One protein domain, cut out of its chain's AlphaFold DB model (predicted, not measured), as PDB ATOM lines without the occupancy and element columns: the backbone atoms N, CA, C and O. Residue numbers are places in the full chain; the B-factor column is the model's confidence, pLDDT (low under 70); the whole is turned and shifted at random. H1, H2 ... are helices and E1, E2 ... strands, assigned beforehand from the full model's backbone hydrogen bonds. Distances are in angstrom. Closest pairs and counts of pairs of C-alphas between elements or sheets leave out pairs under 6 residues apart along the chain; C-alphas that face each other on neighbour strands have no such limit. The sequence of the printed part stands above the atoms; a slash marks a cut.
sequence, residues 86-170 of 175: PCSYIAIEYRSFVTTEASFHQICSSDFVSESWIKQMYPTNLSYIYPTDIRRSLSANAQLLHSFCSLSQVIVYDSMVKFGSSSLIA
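AT A GLANCE: This is residues 86 to 170 of the 175 residues of the protein "Hypothetical protein" of Rotaria sp. Silwood2 (UniProt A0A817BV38). The model is a long thin rod whose length is set mostly by one long helix, H3, with the earlier part of the printed residues laid out along it in the opposite sense. Residues 98 to 105 run beside H3 without a named element, the short helices H1 and H2 pack on its first half, a loop at that end turns the backbone round with residues 127 to 134 sticking out, and at the other end of H3 the short strands E1 and E2 pair as a small two-stranded sheet. The printed part has 85 residues with three named helices and two named strands, in the order E1, H1, H2, H3, E2; the sheet is antiparallel and the class is mostly helix. The whole is extended, with a radius of gyration of the C-alphas of 21.4 A and spans of 75 by 17 by 15 A.

IN THESE COORDINATES: E1, residues 91 to 93, begins at C-alpha 91, (-26.431, 17.512, -55.836), and is 6.6 A long from first to last C-alpha. H1 holds residues 106 to 109 and is 5.4 A long. H2, residues 115 to 120, is 8.7 A long. H3, residues 138 to 165, runs 40.4 A from C-alpha 138 at (-6.909, 18.722, -9.328) to C-alpha 165 at (-25.381, 19.609, -45.228). E2, residues 167 to 169, is 6.1 A long and ends at C-alpha 169, (-21.963, 16.539, -56.890).

HOW THE PARTS SIT: H2 and H3 form a helical hairpin: they touch, with the closest C-alphas, those of Ile 118 and Ser 139, 5.4 A apart. They run opposite ways at a shallow tilt of 9 degrees, and H3 touches H2 with residues 139 to 143 alone. H1 touches H3, with the closest C-alphas, those of Cys 108 and Cys 149, 5.4 A apart; H3 touches H1 with residues 145 to 150 alone. H1 and H2 are apart. E1 and E2 are antiparallel neighbours at 153 degrees; N 92 and O 168 are 3.0 A apart and N 168 and O 92 are 2.8 A apart, both within hydrogen-bond range. In H2 and H3 every O i to N i+4 pair is within hydrogen-bond range; H1 is too short for such a pair.

THE WHOLE: The C-alphas of Pro 86 and Tyr 128, the two farthest apart, are 75.5 A from each other, while the first and last printed C-alphas, of Pro 86 and Ala 170, are 8.3 A apart. The links E1 to H1, 12 residues, and H2 to H3, 17 residues, are long; H1 to H2 and H3 to E2 are tight. The printed part has no cut. Its mean pLDDT is 91.3, and no printed residue is under 70.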
ATOM      1  N   PRO A  86     -27.062   7.383 -64.624       83.75
ATOM      2  CA  PRO A  86     -27.268   8.802 -64.438       83.75
ATOM      3  C   PRO A  86     -27.929   9.089 -63.085       83.75
ATOM      4  O   PRO A  86     -28.810   8.359 -62.628       83.75
ATOM      5  N   CYS A  87     -27.535  10.188 -62.445       83.25
ATOM      6  CA  CYS A  87     -28.157  10.620 -61.200       83.25
ATOM      7  C   CYS A  87     -29.433  11.425 -61.479       83.25
ATOM      8  O   CYS A  87     -29.449  12.298 -62.349       83.25
ATOM      9  N   SER A  88     -30.489  11.191 -60.696       83.81
ATOM     10  CA  SER A  88     -31.733  11.975 -60.776       83.81
ATOM     11  C   SER A  88     -31.554  13.429 -60.321       83.81
ATOM     12  O   SER A  88     -32.320  14.301 -60.717       83.81
ATOM     13  N   TYR A  89     -30.547  13.690 -59.483       85.19
ATOM     14  CA  TYR A  89     -30.240  15.009 -58.933       85.19
ATOM     15  C   TYR A  89     -28.759  15.329 -59.134       85.19
ATOM     16  O   TYR A  89     -27.908  14.447 -59.033       85.19
ATOM     17  N   ILE A  90     -28.449  16.604 -59.388       87.94
ATOM     18  CA  ILE A  90     -27.068  17.079 -59.581       87.94
ATOM     19  C   ILE A  90     -26.288  17.158 -58.268       87.94
ATOM     20  O   ILE A  90     -25.066  17.035 -58.258       87.94
ATOM     21  N   ALA A  91     -26.995  17.374 -57.163       91.31
ATOM     22  CA  ALA A  91     -26.431  17.512 -55.836       91.31
ATOM     23  C   ALA A  91     -27.298  16.726 -54.855       91.31
ATOM     24  O   ALA A  91     -28.519  16.888 -54.839       91.31
ATOM     25  N   ILE A  92     -26.664  15.871 -54.057       90.94
ATOM     26  CA  ILE A  92     -27.326  15.057 -53.036       90.94
ATOM     27  C   ILE A  92     -26.632  15.335 -51.706       90.94
ATOM     28  O   ILE A  92     -25.428  15.118 -51.586       90.94
ATOM     29  N   GLU A  93     -27.366  15.840 -50.716       94.12
ATOM     30  CA  GLU A  93     -26.832  16.075 -49.369       94.12
ATOM     31  C   GLU A  93     -26.363  14.765 -48.730       94.12
ATOM     32  O   GLU A  93     -27.094  13.775 -48.740       94.12
ATOM     33  N   TYR A  94     -25.174  14.751 -48.116       94.44
ATOM     34  CA  TYR A  94     -24.660  13.543 -47.460       94.44
ATOM     35  C   TYR A  94     -25.616  13.010 -46.394       94.44
ATOM     36  O   TYR A  94     -25.747  11.799 -46.242       94.44
ATOM     37  N   ARG A  95     -26.356  13.890 -45.712       94.44
ATOM     38  CA  ARG A  95     -27.384  13.506 -44.737       94.44
ATOM     39  C   ARG A  95     -28.434  12.534 -45.293       94.44
ATOM     40  O   ARG A  95     -29.028  11.798 -44.510       94.44
ATOM     41  N   SER A  96     -28.711  12.530 -46.599       91.69
ATOM     42  CA  SER A  96     -29.757  11.666 -47.159       91.69
ATOM     43  C   SER A  96     -29.319  10.211 -47.340       91.69
ATOM     44  O   SER A  96     -30.178   9.354 -47.534       91.69
ATOM     45  N   PHE A  97     -28.014   9.924 -47.307       89.12
ATOM     46  CA  PHE A  97     -27.480   8.581 -47.567       89.12
ATOM     47  C   PHE A  97     -26.317   8.161 -46.655       89.12
ATOM     48  O   PHE A  97     -25.905   7.004 -46.693       89.12
ATOM     49  N   VAL A  98     -25.795   9.063 -45.822       92.12
ATOM     50  CA  VAL A  98     -24.746   8.788 -44.836       92.12
ATOM     51  C   VAL A  98     -25.278   9.052 -43.434       92.12
ATOM     52  O   VAL A  98     -25.722  10.157 -43.120       92.12
ATOM     53  N   THR A  99     -25.153   8.048 -42.570       93.38
ATOM     54  CA  THR A  99     -25.408   8.178 -41.133       93.38
ATOM     55  C   THR A  99     -24.076   8.245 -40.401       93.38
ATOM     56  O   THR A  99     -23.256   7.336 -40.502       93.38
ATOM     57  N   THR A 100     -23.857   9.326 -39.659       92.31
ATOM     58  CA  THR A 100     -22.670   9.513 -38.819       92.31
ATOM     59  C   THR A 100     -23.072   9.508 -37.352       92.31
ATOM     60  O   THR A 100     -23.996  10.229 -36.979       92.31
ATOM     61  N   GLU A 101     -22.336   8.781 -36.514       94.31
ATOM     62  CA  GLU A 101     -22.500   8.787 -35.059       94.31
ATOM     63  C   GLU A 101     -21.160   9.080 -34.381       94.31
ATOM     64  O   GLU A 101     -20.123   8.534 -34.760       94.31
ATOM     65  N   ALA A 102     -21.176   9.961 -33.380       94.81
ATOM     66  CA  ALA A 102     -19.994  10.301 -32.599       94.81
ATOM     67  C   ALA A 102     -19.958   9.495 -31.300       94.81
ATOM     68  O   ALA A 102     -20.934   9.459 -30.552       94.81
ATOM     69  N   SER A 103     -18.797   8.911 -31.007       96.06
ATOM     70  CA  SER A 103     -18.505   8.276 -29.725       96.06
ATOM     71  C   SER A 103     -17.403   9.053 -29.019       96.06
ATOM     72  O   SER A 103     -16.322   9.262 -29.572       96.06
ATOM     73  N   PHE A 104     -17.687   9.509 -27.801       96.31
ATOM     74  CA  PHE A 104     -16.744  10.261 -26.980       96.31
ATOM     75  C   PHE A 104     -16.099   9.353 -25.938       96.31
ATOM     76  O   PHE A 104     -16.654   8.331 -25.535       96.31
ATOM     77  N   HIS A 105     -14.916   9.745 -25.467       96.50
ATOM     78  CA  HIS A 105     -14.232   9.010 -24.411       96.50
ATOM     79  C   HIS A 105     -15.094   8.960 -23.137       96.50
ATOM     80  O   HIS A 105     -15.644   9.979 -22.721       96.50
ATOM     81  N   GLN A 106     -15.149   7.800 -22.473       96.69
ATOM     82  CA  GLN A 106     -16.004   7.547 -21.297       96.69
ATOM     83  C   GLN A 106     -15.792   8.545 -20.147       96.69
ATOM     84  O   GLN A 106     -16.694   8.799 -19.354       96.69
ATOM     85  N   ILE A 107     -14.604   9.152 -20.068       96.00
ATOM     86  CA  ILE A 107     -14.303  10.186 -19.072       96.00
ATOM     87  C   ILE A 107     -15.202  11.426 -19.215       96.00
ATOM     88  O   ILE A 107     -15.539  12.043 -18.210       96.00
ATOM     89  N   CYS A 108     -15.647  11.747 -20.433       96.06
ATOM     90  CA  CYS A 108     -16.535  12.876 -20.714       96.06
ATOM     91  C   CYS A 108     -17.982  12.642 -20.258       96.06
ATOM     92  O   CYS A 108     -18.760  13.587 -20.201       96.06
ATOM     93  N   SER A 109     -18.334  11.403 -19.913       95.19
ATOM     94  CA  SER A 109     -19.609  11.030 -19.291       95.19
ATOM     95  C   SER A 109     -19.441  10.571 -17.837       95.19
ATOM     96  O   SER A 109     -20.370  10.015 -17.262       95.19
ATOM     97  N   SER A 110     -18.248  10.741 -17.258       95.44
ATOM     98  CA  SER A 110     -17.934  10.320 -15.889       95.44
ATOM     99  C   SER A 110     -18.119  11.451 -14.877       95.44
ATOM    100  O   SER A 110     -18.132  12.630 -15.234       95.44
ATOM    101  N   ASP A 111     -18.144  11.103 -13.592       93.31
ATOM    102  CA  ASP A 111     -18.207  12.089 -12.509       93.31
ATOM    103  C   ASP A 111     -17.007  13.047 -12.502       93.31
ATOM    104  O   ASP A 111     -17.144  14.171 -12.026       93.31
ATOM    105  N   PHE A 112     -15.859  12.674 -13.082       90.38
ATOM    106  CA  PHE A 112     -14.649  13.506 -13.093       90.38
ATOM    107  C   PHE A 112     -14.804  14.838 -13.830       90.38
ATOM    108  O   PHE A 112     -14.049  15.774 -13.562       90.38
ATOM    109  N   VAL A 113     -15.778  14.932 -14.738       94.75
ATOM    110  CA  VAL A 113     -16.128  16.173 -15.442       94.75
ATOM    111  C   VAL A 113     -17.402  16.813 -14.903       94.75
ATOM    112  O   VAL A 113     -17.843  17.825 -15.435       94.75
ATOM    113  N   SER A 114     -18.026  16.255 -13.867       94.38
ATOM    114  CA  SER A 114     -19.228  16.845 -13.280       94.38
ATOM    115  C   SER A 114     -18.889  18.098 -12.471       94.38
ATOM    116  O   SER A 114     -17.856  18.182 -11.799       94.38
ATOM    117  N   GLU A 115     -19.794  19.079 -12.471       92.38
ATOM    118  CA  GLU A 115     -19.621  20.269 -11.635       92.38
ATOM    119  C   GLU A 115     -19.530  19.934 -10.142       92.38
ATOM    120  O   GLU A 115     -18.810  20.602  -9.398       92.38
ATOM    121  N   SER A 116     -20.273  18.921  -9.686       92.75
ATOM    122  CA  SER A 116     -20.307  18.509  -8.282       92.75
ATOM    123  C   SER A 116     -18.958  17.955  -7.827       92.75
ATOM    124  O   SER A 116     -18.501  18.298  -6.736       92.75
ATOM    125  N   TRP A 117     -18.300  17.148  -8.659       90.94
ATOM    126  CA  TRP A 117     -16.950  16.654  -8.404       90.94
ATOM    127  C   TRP A 117     -15.924  17.785  -8.392       90.94
ATOM    128  O   TRP A 117     -15.133  17.904  -7.457       90.94
ATOM    129  N   ILE A 118     -15.982  18.667  -9.391       91.19
ATOM    130  CA  ILE A 118     -15.080  19.819  -9.497       91.19
ATOM    131  C   ILE A 118     -15.181  20.704  -8.249       91.19
ATOM    132  O   ILE A 118     -14.156  21.073  -7.677       91.19
ATOM    133  N   LYS A 119     -16.406  21.002  -7.790       90.62
ATOM    134  CA  LYS A 119     -16.671  21.812  -6.588       90.62
ATOM    135  C   LYS A 119     -16.089  21.180  -5.320       90.62
ATOM    136  O   LYS A 119     -15.505  21.890  -4.507       90.62
ATOM    137  N   GLN A 120     -16.190  19.859  -5.172       87.50
ATOM    138  CA  GLN A 120     -15.633  19.132  -4.023       87.50
ATOM    139  C   GLN A 120     -14.100  19.141  -3.989       87.50
ATOM    140  O   GLN A 120     -13.511  19.034  -2.917       87.50
ATOM    141  N   MET A 121     -13.451  19.303  -5.143       85.81
ATOM    142  CA  MET A 121     -11.992  19.303  -5.249       85.81
ATOM    143  C   MET A 121     -11.342  20.662  -4.997       85.81
ATOM    144  O   MET A 121     -10.117  20.765  -5.063       85.81
ATOM    145  N   TYR A 122     -12.113  21.709  -4.690       86.88
ATOM    146  CA  TYR A 122     -11.533  22.981  -4.270       86.88
ATOM    147  C   TYR A 122     -10.993  22.882  -2.837       86.88
ATOM    148  O   TYR A 122     -11.768  22.668  -1.900       86.88
ATOM    149  N   PRO A 123      -9.677  23.064  -2.624       78.12
ATOM    150  CA  PRO A 123      -9.115  23.037  -1.284       78.12
ATOM    151  C   PRO A 123      -9.589  24.258  -0.490       78.12
ATOM    152  O   PRO A 123      -9.404  25.399  -0.908       78.12
ATOM    153  N   THR A 124     -10.157  24.024   0.692       79.19
ATOM    154  CA  THR A 124     -10.621  25.088   1.598       79.19
ATOM    155  C   THR A 124      -9.473  25.818   2.297       79.19
ATOM    156  O   THR A 124      -9.628  26.972   2.685       79.19
ATOM    157  N   ASN A 125      -8.306  25.179   2.448       80.75
ATOM    158  CA  ASN A 125      -7.108  25.800   3.012       80.75
ATOM    159  C   ASN A 125      -5.827  25.242   2.373       80.75
ATOM    160  O   ASN A 125      -5.473  24.078   2.552       80.75
ATOM    161  N   LEU A 126      -5.107  26.100   1.652       78.12
ATOM    162  CA  LEU A 126      -3.867  25.747   0.955       78.12
ATOM    163  C   LEU A 126      -2.632  25.727   1.872       78.12
ATOM    164  O   LEU A 126      -1.595  25.198   1.478       78.12
ATOM    165  N   SER A 127      -2.725  26.273   3.087       81.06
ATOM    166  CA  SER A 127      -1.586  26.443   4.005       81.06
ATOM    167  C   SER A 127      -1.057  25.117   4.562       81.06
ATOM    168  O   SER A 127       0.120  25.017   4.888       81.06
ATOM    169  N   TYR A 128      -1.910  24.090   4.634       78.75
ATOM    170  CA  TYR A 128      -1.574  22.760   5.164       78.75
ATOM    171  C   TYR A 128      -1.248  21.727   4.078       78.75
ATOM    172  O   TYR A 128      -1.017  20.556   4.377       78.75
ATOM    173  N   ILE A 129      -1.262  22.137   2.810       80.44
ATOM    174  CA  ILE A 129      -1.098  21.242   1.665       80.44
ATOM    175  C   ILE A 129       0.287  21.474   1.066       80.44
ATOM    176  O   ILE A 129       0.615  22.606   0.710       80.44
ATOM    177  N   TYR A 130       1.094  20.425   0.904       84.38
ATOM    178  CA  TYR A 130       2.415  20.543   0.277       84.38
ATOM    179  C   TYR A 130       2.316  21.099  -1.157       84.38
ATOM    180  O   TYR A 130       1.343  20.807  -1.853       84.38
ATOM    181  N   PRO A 131       3.298  21.887  -1.639       82.06
ATOM    182  CA  PRO A 131       3.264  22.467  -2.986       82.06
ATOM    183  C   PRO A 131       3.103  21.451  -4.127       82.06
ATOM    184  O   PRO A 131       2.514  21.782  -5.150       82.06
ATOM    185  N   THR A 132       3.598  20.226  -3.948       85.31
ATOM    186  CA  THR A 132       3.542  19.132  -4.933       85.31
ATOM    187  C   THR A 132       2.282  18.268  -4.828       85.31
ATOM    188  O   THR A 132       2.126  17.315  -5.587       85.31
ATOM    189  N   ASP A 133       1.384  18.569  -3.891       87.12
ATOM    190  CA  ASP A 133       0.160  17.804  -3.691       87.12
ATOM    191  C   ASP A 133      -0.831  18.051  -4.836       87.12
ATOM    192  O   ASP A 133      -1.191  19.193  -5.140       87.12
ATOM    193  N   ILE A 134      -1.313  16.965  -5.440       84.50
ATOM    194  CA  ILE A 134      -2.244  16.995  -6.572       84.50
ATOM    195  C   ILE A 134      -3.527  17.775  -6.259       84.50
ATOM    196  O   ILE A 134      -4.095  18.397  -7.150       84.50
ATOM    197  N   ARG A 135      -3.962  17.832  -4.993       84.00
ATOM    198  CA  ARG A 135      -5.163  18.574  -4.573       84.00
ATOM    199  C   ARG A 135      -5.060  20.075  -4.842       84.00
ATOM    200  O   ARG A 135      -6.085  20.743  -4.920       84.00
ATOM    201  N   ARG A 136      -3.848  20.617  -5.022       84.38
ATOM    202  CA  ARG A 136      -3.647  22.021  -5.418       84.38
ATOM    203  C   ARG A 136      -4.037  22.297  -6.870       84.38
ATOM    204  O   ARG A 136      -4.399  23.426  -7.178       84.38
ATOM    205  N   SER A 137      -3.949  21.301  -7.751       87.69
ATOM    206  CA  SER A 137      -4.198  21.455  -9.191       87.69
ATOM    207  C   SER A 137      -5.359  20.605  -9.707       87.69
ATOM    208  O   SER A 137      -5.794  20.797 -10.840       87.69
ATOM    209  N   LEU A 138      -5.887  19.677  -8.906       88.75
ATOM    210  CA  LEU A 138      -6.909  18.722  -9.328       88.75
ATOM    211  C   LEU A 138      -8.195  19.401  -9.812       88.75
ATOM    212  O   LEU A 138      -8.704  19.033 -10.867       88.75
ATOM    213  N   SER A 139      -8.688  20.422  -9.105       89.19
ATOM    214  CA  SER A 139      -9.887  21.168  -9.518       89.19
ATOM    215  C   SER A 139      -9.689  21.904 -10.846       89.19
ATOM    216  O   SER A 139     -10.596  21.909 -11.676       89.19
ATOM    217  N   ALA A 140      -8.502  22.476 -11.078       90.38
ATOM    218  CA  ALA A 140      -8.157  23.152 -12.327       90.38
ATOM    219  C   ALA A 140      -8.039  22.161 -13.498       90.38
ATOM    220  O   ALA A 140      -8.588  22.403 -14.571       90.38
ATOM    221  N   ASN A 141      -7.389  21.014 -13.282       92.19
ATOM    222  CA  ASN A 141      -7.300  19.954 -14.288       92.19
ATOM    223  C   ASN A 141      -8.681  19.367 -14.621       92.19
ATOM    224  O   ASN A 141      -8.987  19.149 -15.790       92.19
ATOM    225  N   ALA A 142      -9.538  19.157 -13.618       92.75
ATOM    226  CA  ALA A 142     -10.901  18.671 -13.823       92.75
ATOM    227  C   ALA A 142     -11.771  19.683 -14.595       92.75
ATOM    228  O   ALA A 142     -12.524  19.290 -15.483       92.75
ATOM    229  N   GLN A 143     -11.623  20.989 -14.336       94.12
ATOM    230  CA  GLN A 143     -12.278  22.047 -15.126       94.12
ATOM    231  C   GLN A 143     -11.802  22.083 -16.573       94.12
ATOM    232  O   GLN A 143     -12.614  22.236 -17.489       94.12
ATOM    233  N   LEU A 144     -10.494  21.937 -16.786       95.06
ATOM    234  CA  LEU A 144      -9.922  21.865 -18.124       95.06
ATOM    235  C   LEU A 144     -10.476  20.654 -18.880       95.06
ATOM    236  O   LEU A 144     -10.902  20.793 -20.022       95.06
ATOM    237  N   LEU A 145     -10.547  19.495 -18.224       95.88
ATOM    238  CA  LEU A 145     -11.121  18.286 -18.804       95.88
ATOM    239  C   LEU A 145     -12.613  18.448 -19.127       95.88
ATOM    240  O   LEU A 145     -13.032  18.092 -20.225       95.88
ATOM    241  N   HIS A 146     -13.404  19.024 -18.215       96.12
ATOM    242  CA  HIS A 146     -14.816  19.331 -18.456       96.12
ATOM    243  C   HIS A 146     -14.993  20.229 -19.686       96.12
ATOM    244  O   HIS A 146     -15.760  19.907 -20.595       96.12
ATOM    245  N   SER A 147     -14.223  21.316 -19.746       96.88
ATOM    246  CA  SER A 147     -14.261  22.269 -20.859       96.88
ATOM    247  C   SER A 147     -13.845  21.608 -22.171       96.88
ATOM    248  O   SER A 147     -14.487  21.815 -23.197       96.88
ATOM    249  N   PHE A 148     -12.809  20.767 -22.142       97.00
ATOM    250  CA  PHE A 148     -12.342  20.027 -23.309       97.00
ATOM    251  C   PHE A 148     -13.399  19.046 -23.824       97.00
ATOM    252  O   PHE A 148     -13.659  19.007 -25.025       97.00
ATOM    253  N   CYS A 149     -14.035  18.283 -22.933       97.44
ATOM    254  CA  CYS A 149     -15.104  17.354 -23.285       97.44
ATOM    255  C   CYS A 149     -16.306  18.078 -23.905       97.44
ATOM    256  O   CYS A 149     -16.774  17.678 -24.970       97.44
ATOM    257  N   SER A 150     -16.759  19.170 -23.282       96.75
ATOM    258  CA  SER A 150     -17.868  19.982 -23.793       96.75
ATOM    259  C   SER A 150     -17.542  20.590 -25.159       96.75
ATOM    260  O   SER A 150     -18.314  20.447 -26.107       96.75
ATOM    261  N   LEU A 151     -16.358  21.193 -25.300       97.75
ATOM    262  CA  LEU A 151     -15.917  21.783 -26.561       97.75
ATOM    263  C   LEU A 151     -15.795  20.729 -27.666       97.75
ATOM    264  O   LEU A 151     -16.241  20.959 -28.787       97.75
ATOM    265  N   SER A 152     -15.229  19.565 -27.350       97.56
ATOM    266  CA  SER A 152     -15.088  18.463 -28.305       97.56
ATOM    267  C   SER A 152     -16.445  17.982 -28.807       97.56
ATOM    268  O   SER A 152     -16.608  17.775 -30.005       97.56
ATOM    269  N   GLN A 153     -17.431  17.851 -27.914       97.44
ATOM    270  CA  GLN A 153     -18.797  17.493 -28.298       97.44
ATOM    271  C   GLN A 153     -19.395  18.511 -29.261       97.44
ATOM    272  O   GLN A 153     -19.876  18.130 -30.325       97.44
ATOM    273  N   VAL A 154     -19.305  19.800 -28.932       97.75
ATOM    274  CA  VAL A 154     -19.822  20.875 -29.787       97.75
ATOM    275  C   VAL A 154     -19.154  20.862 -31.160       97.75
ATOM    276  O   VAL A 154     -19.852  20.862 -32.169       97.75
ATOM    277  N   ILE A 155     -17.821  20.797 -31.215       98.00
ATOM    278  CA  ILE A 155     -17.068  20.806 -32.479       98.00
ATOM    279  C   ILE A 155     -17.430  19.600 -33.343       98.00
ATOM    280  O   ILE A 155     -17.626  19.744 -34.550       98.00
ATOM    281  N   VAL A 156     -17.502  18.409 -32.746       97.88
ATOM    282  CA  VAL A 156     -17.813  17.183 -33.484       97.88
ATOM    283  C   VAL A 156     -19.238  17.236 -34.021       97.88
ATOM    284  O   VAL A 156     -19.431  17.004 -35.212       97.88
ATOM    285  N   TYR A 157     -20.223  17.603 -33.198       97.25
ATOM    286  CA  TYR A 157     -21.608  17.700 -33.658       97.25
ATOM    287  C   TYR A 157     -21.799  18.784 -34.725       97.25
ATOM    288  O   TYR A 157     -22.464  18.524 -35.726       97.25
ATOM    289  N   ASP A 158     -21.176  19.955 -34.576       97.44
ATOM    290  CA  ASP A 158     -21.212  21.008 -35.599       97.44
ATOM    291  C   ASP A 158     -20.576  20.535 -36.916       97.44
ATOM    292  O   ASP A 158     -21.147  20.695 -37.995       97.44
ATOM    293  N   SER A 159     -19.438  19.841 -36.830       96.56
ATOM    294  CA  SER A 159     -18.770  19.258 -37.996       96.56
ATOM    295  C   SER A 159     -19.635  18.203 -38.687       96.56
ATOM    296  O   SER A 159     -19.674  18.162 -39.914       96.56
ATOM    297  N   MET A 160     -20.353  17.374 -37.924       96.50
ATOM    298  CA  MET A 160     -21.286  16.382 -38.469       96.50
ATOM    299  C   MET A 160     -22.465  17.046 -39.180       96.50
ATOM    300  O   MET A 160     -22.815  16.638 -40.284       96.50
ATOM    301  N   VAL A 161     -23.052  18.093 -38.591       95.19
ATOM    302  CA  VAL A 161     -24.130  18.870 -39.227       95.19
ATOM    303  C   VAL A 161     -23.632  19.504 -40.523       95.19
ATOM    304  O   VAL A 161     -24.271  19.367 -41.568       95.19
ATOM    305  N   LYS A 162     -22.455  20.136 -40.482       96.38
ATOM    306  CA  LYS A 162     -21.827  20.755 -41.649       96.38
ATOM    307  C   LYS A 162     -21.537  19.732 -42.746       96.38
ATOM    308  O   LYS A 162     -21.881  19.974 -43.900       96.38
ATOM    309  N   PHE A 163     -20.967  18.581 -42.395       95.75
ATOM    310  CA  PHE A 163     -20.734  17.480 -43.327       95.75
ATOM    311  C   PHE A 163     -22.046  16.980 -43.942       95.75
ATOM    312  O   PHE A 163     -22.153  16.911 -45.163       95.75
ATOM    313  N   GLY A 164     -23.069  16.717 -43.125       95.50
ATOM    314  CA  GLY A 164     -24.374  16.257 -43.598       95.50
ATOM    315  C   GLY A 164     -25.058  17.238 -44.553       95.50
ATOM    316  O   GLY A 164     -25.713  16.797 -45.492       95.50
ATOM    317  N   SER A 165     -24.872  18.547 -44.342       94.69
ATOM    318  CA  SER A 165     -25.381  19.609 -45.228       94.69
ATOM    319  C   SER A 165     -24.573  19.796 -46.515       94.69
ATOM    320  O   SER A 165     -25.049  20.423 -47.457       94.69
ATOM    321  N   SER A 166     -23.341  19.280 -46.568       95.38
ATOM    322  CA  SER A 166     -22.557  19.306 -47.799       95.38
ATOM    323  C   SER A 166     -23.114  18.291 -48.797       95.38
ATOM    324  O   SER A 166     -23.702  17.278 -48.412       95.38
ATOM    325  N   SER A 167     -22.979  18.584 -50.089       93.94
ATOM    326  CA  SER A 167     -23.571  17.763 -51.145       93.94
ATOM    327  C   SER A 167     -22.510  17.037 -51.958       93.94
ATOM    328  O   SER A 167     -21.495  17.619 -52.343       93.94
ATOM    329  N   LEU A 168     -22.793  15.780 -52.285       90.50
ATOM    330  CA  LEU A 168     -22.120  15.059 -53.350       90.50
ATOM    331  C   LEU A 168     -22.602  15.611 -54.695       90.50
ATOM    332  O   LEU A 168     -23.805  15.635 -54.955       90.50
ATOM    333  N   ILE A 169     -21.666  16.039 -55.543       90.19
ATOM    334  CA  ILE A 169     -21.963  16.539 -56.890       90.19
ATOM    335  C   ILE A 169     -21.881  15.373 -57.877       90.19
ATOM    336  O   ILE A 169     -20.837  14.734 -58.009       90.19
ATOM    337  N   ALA A 170     -22.983  15.102 -58.571       84.88
ATOM    338  CA  ALA A 170     -23.058  14.061 -59.583       84.88
ATOM    339  C   ALA A 170     -22.317  14.475 -60.863       84.88
ATOM    340  O   ALA A 170     -22.464  15.594 -61.351       84.88
TER     341      ALA A 170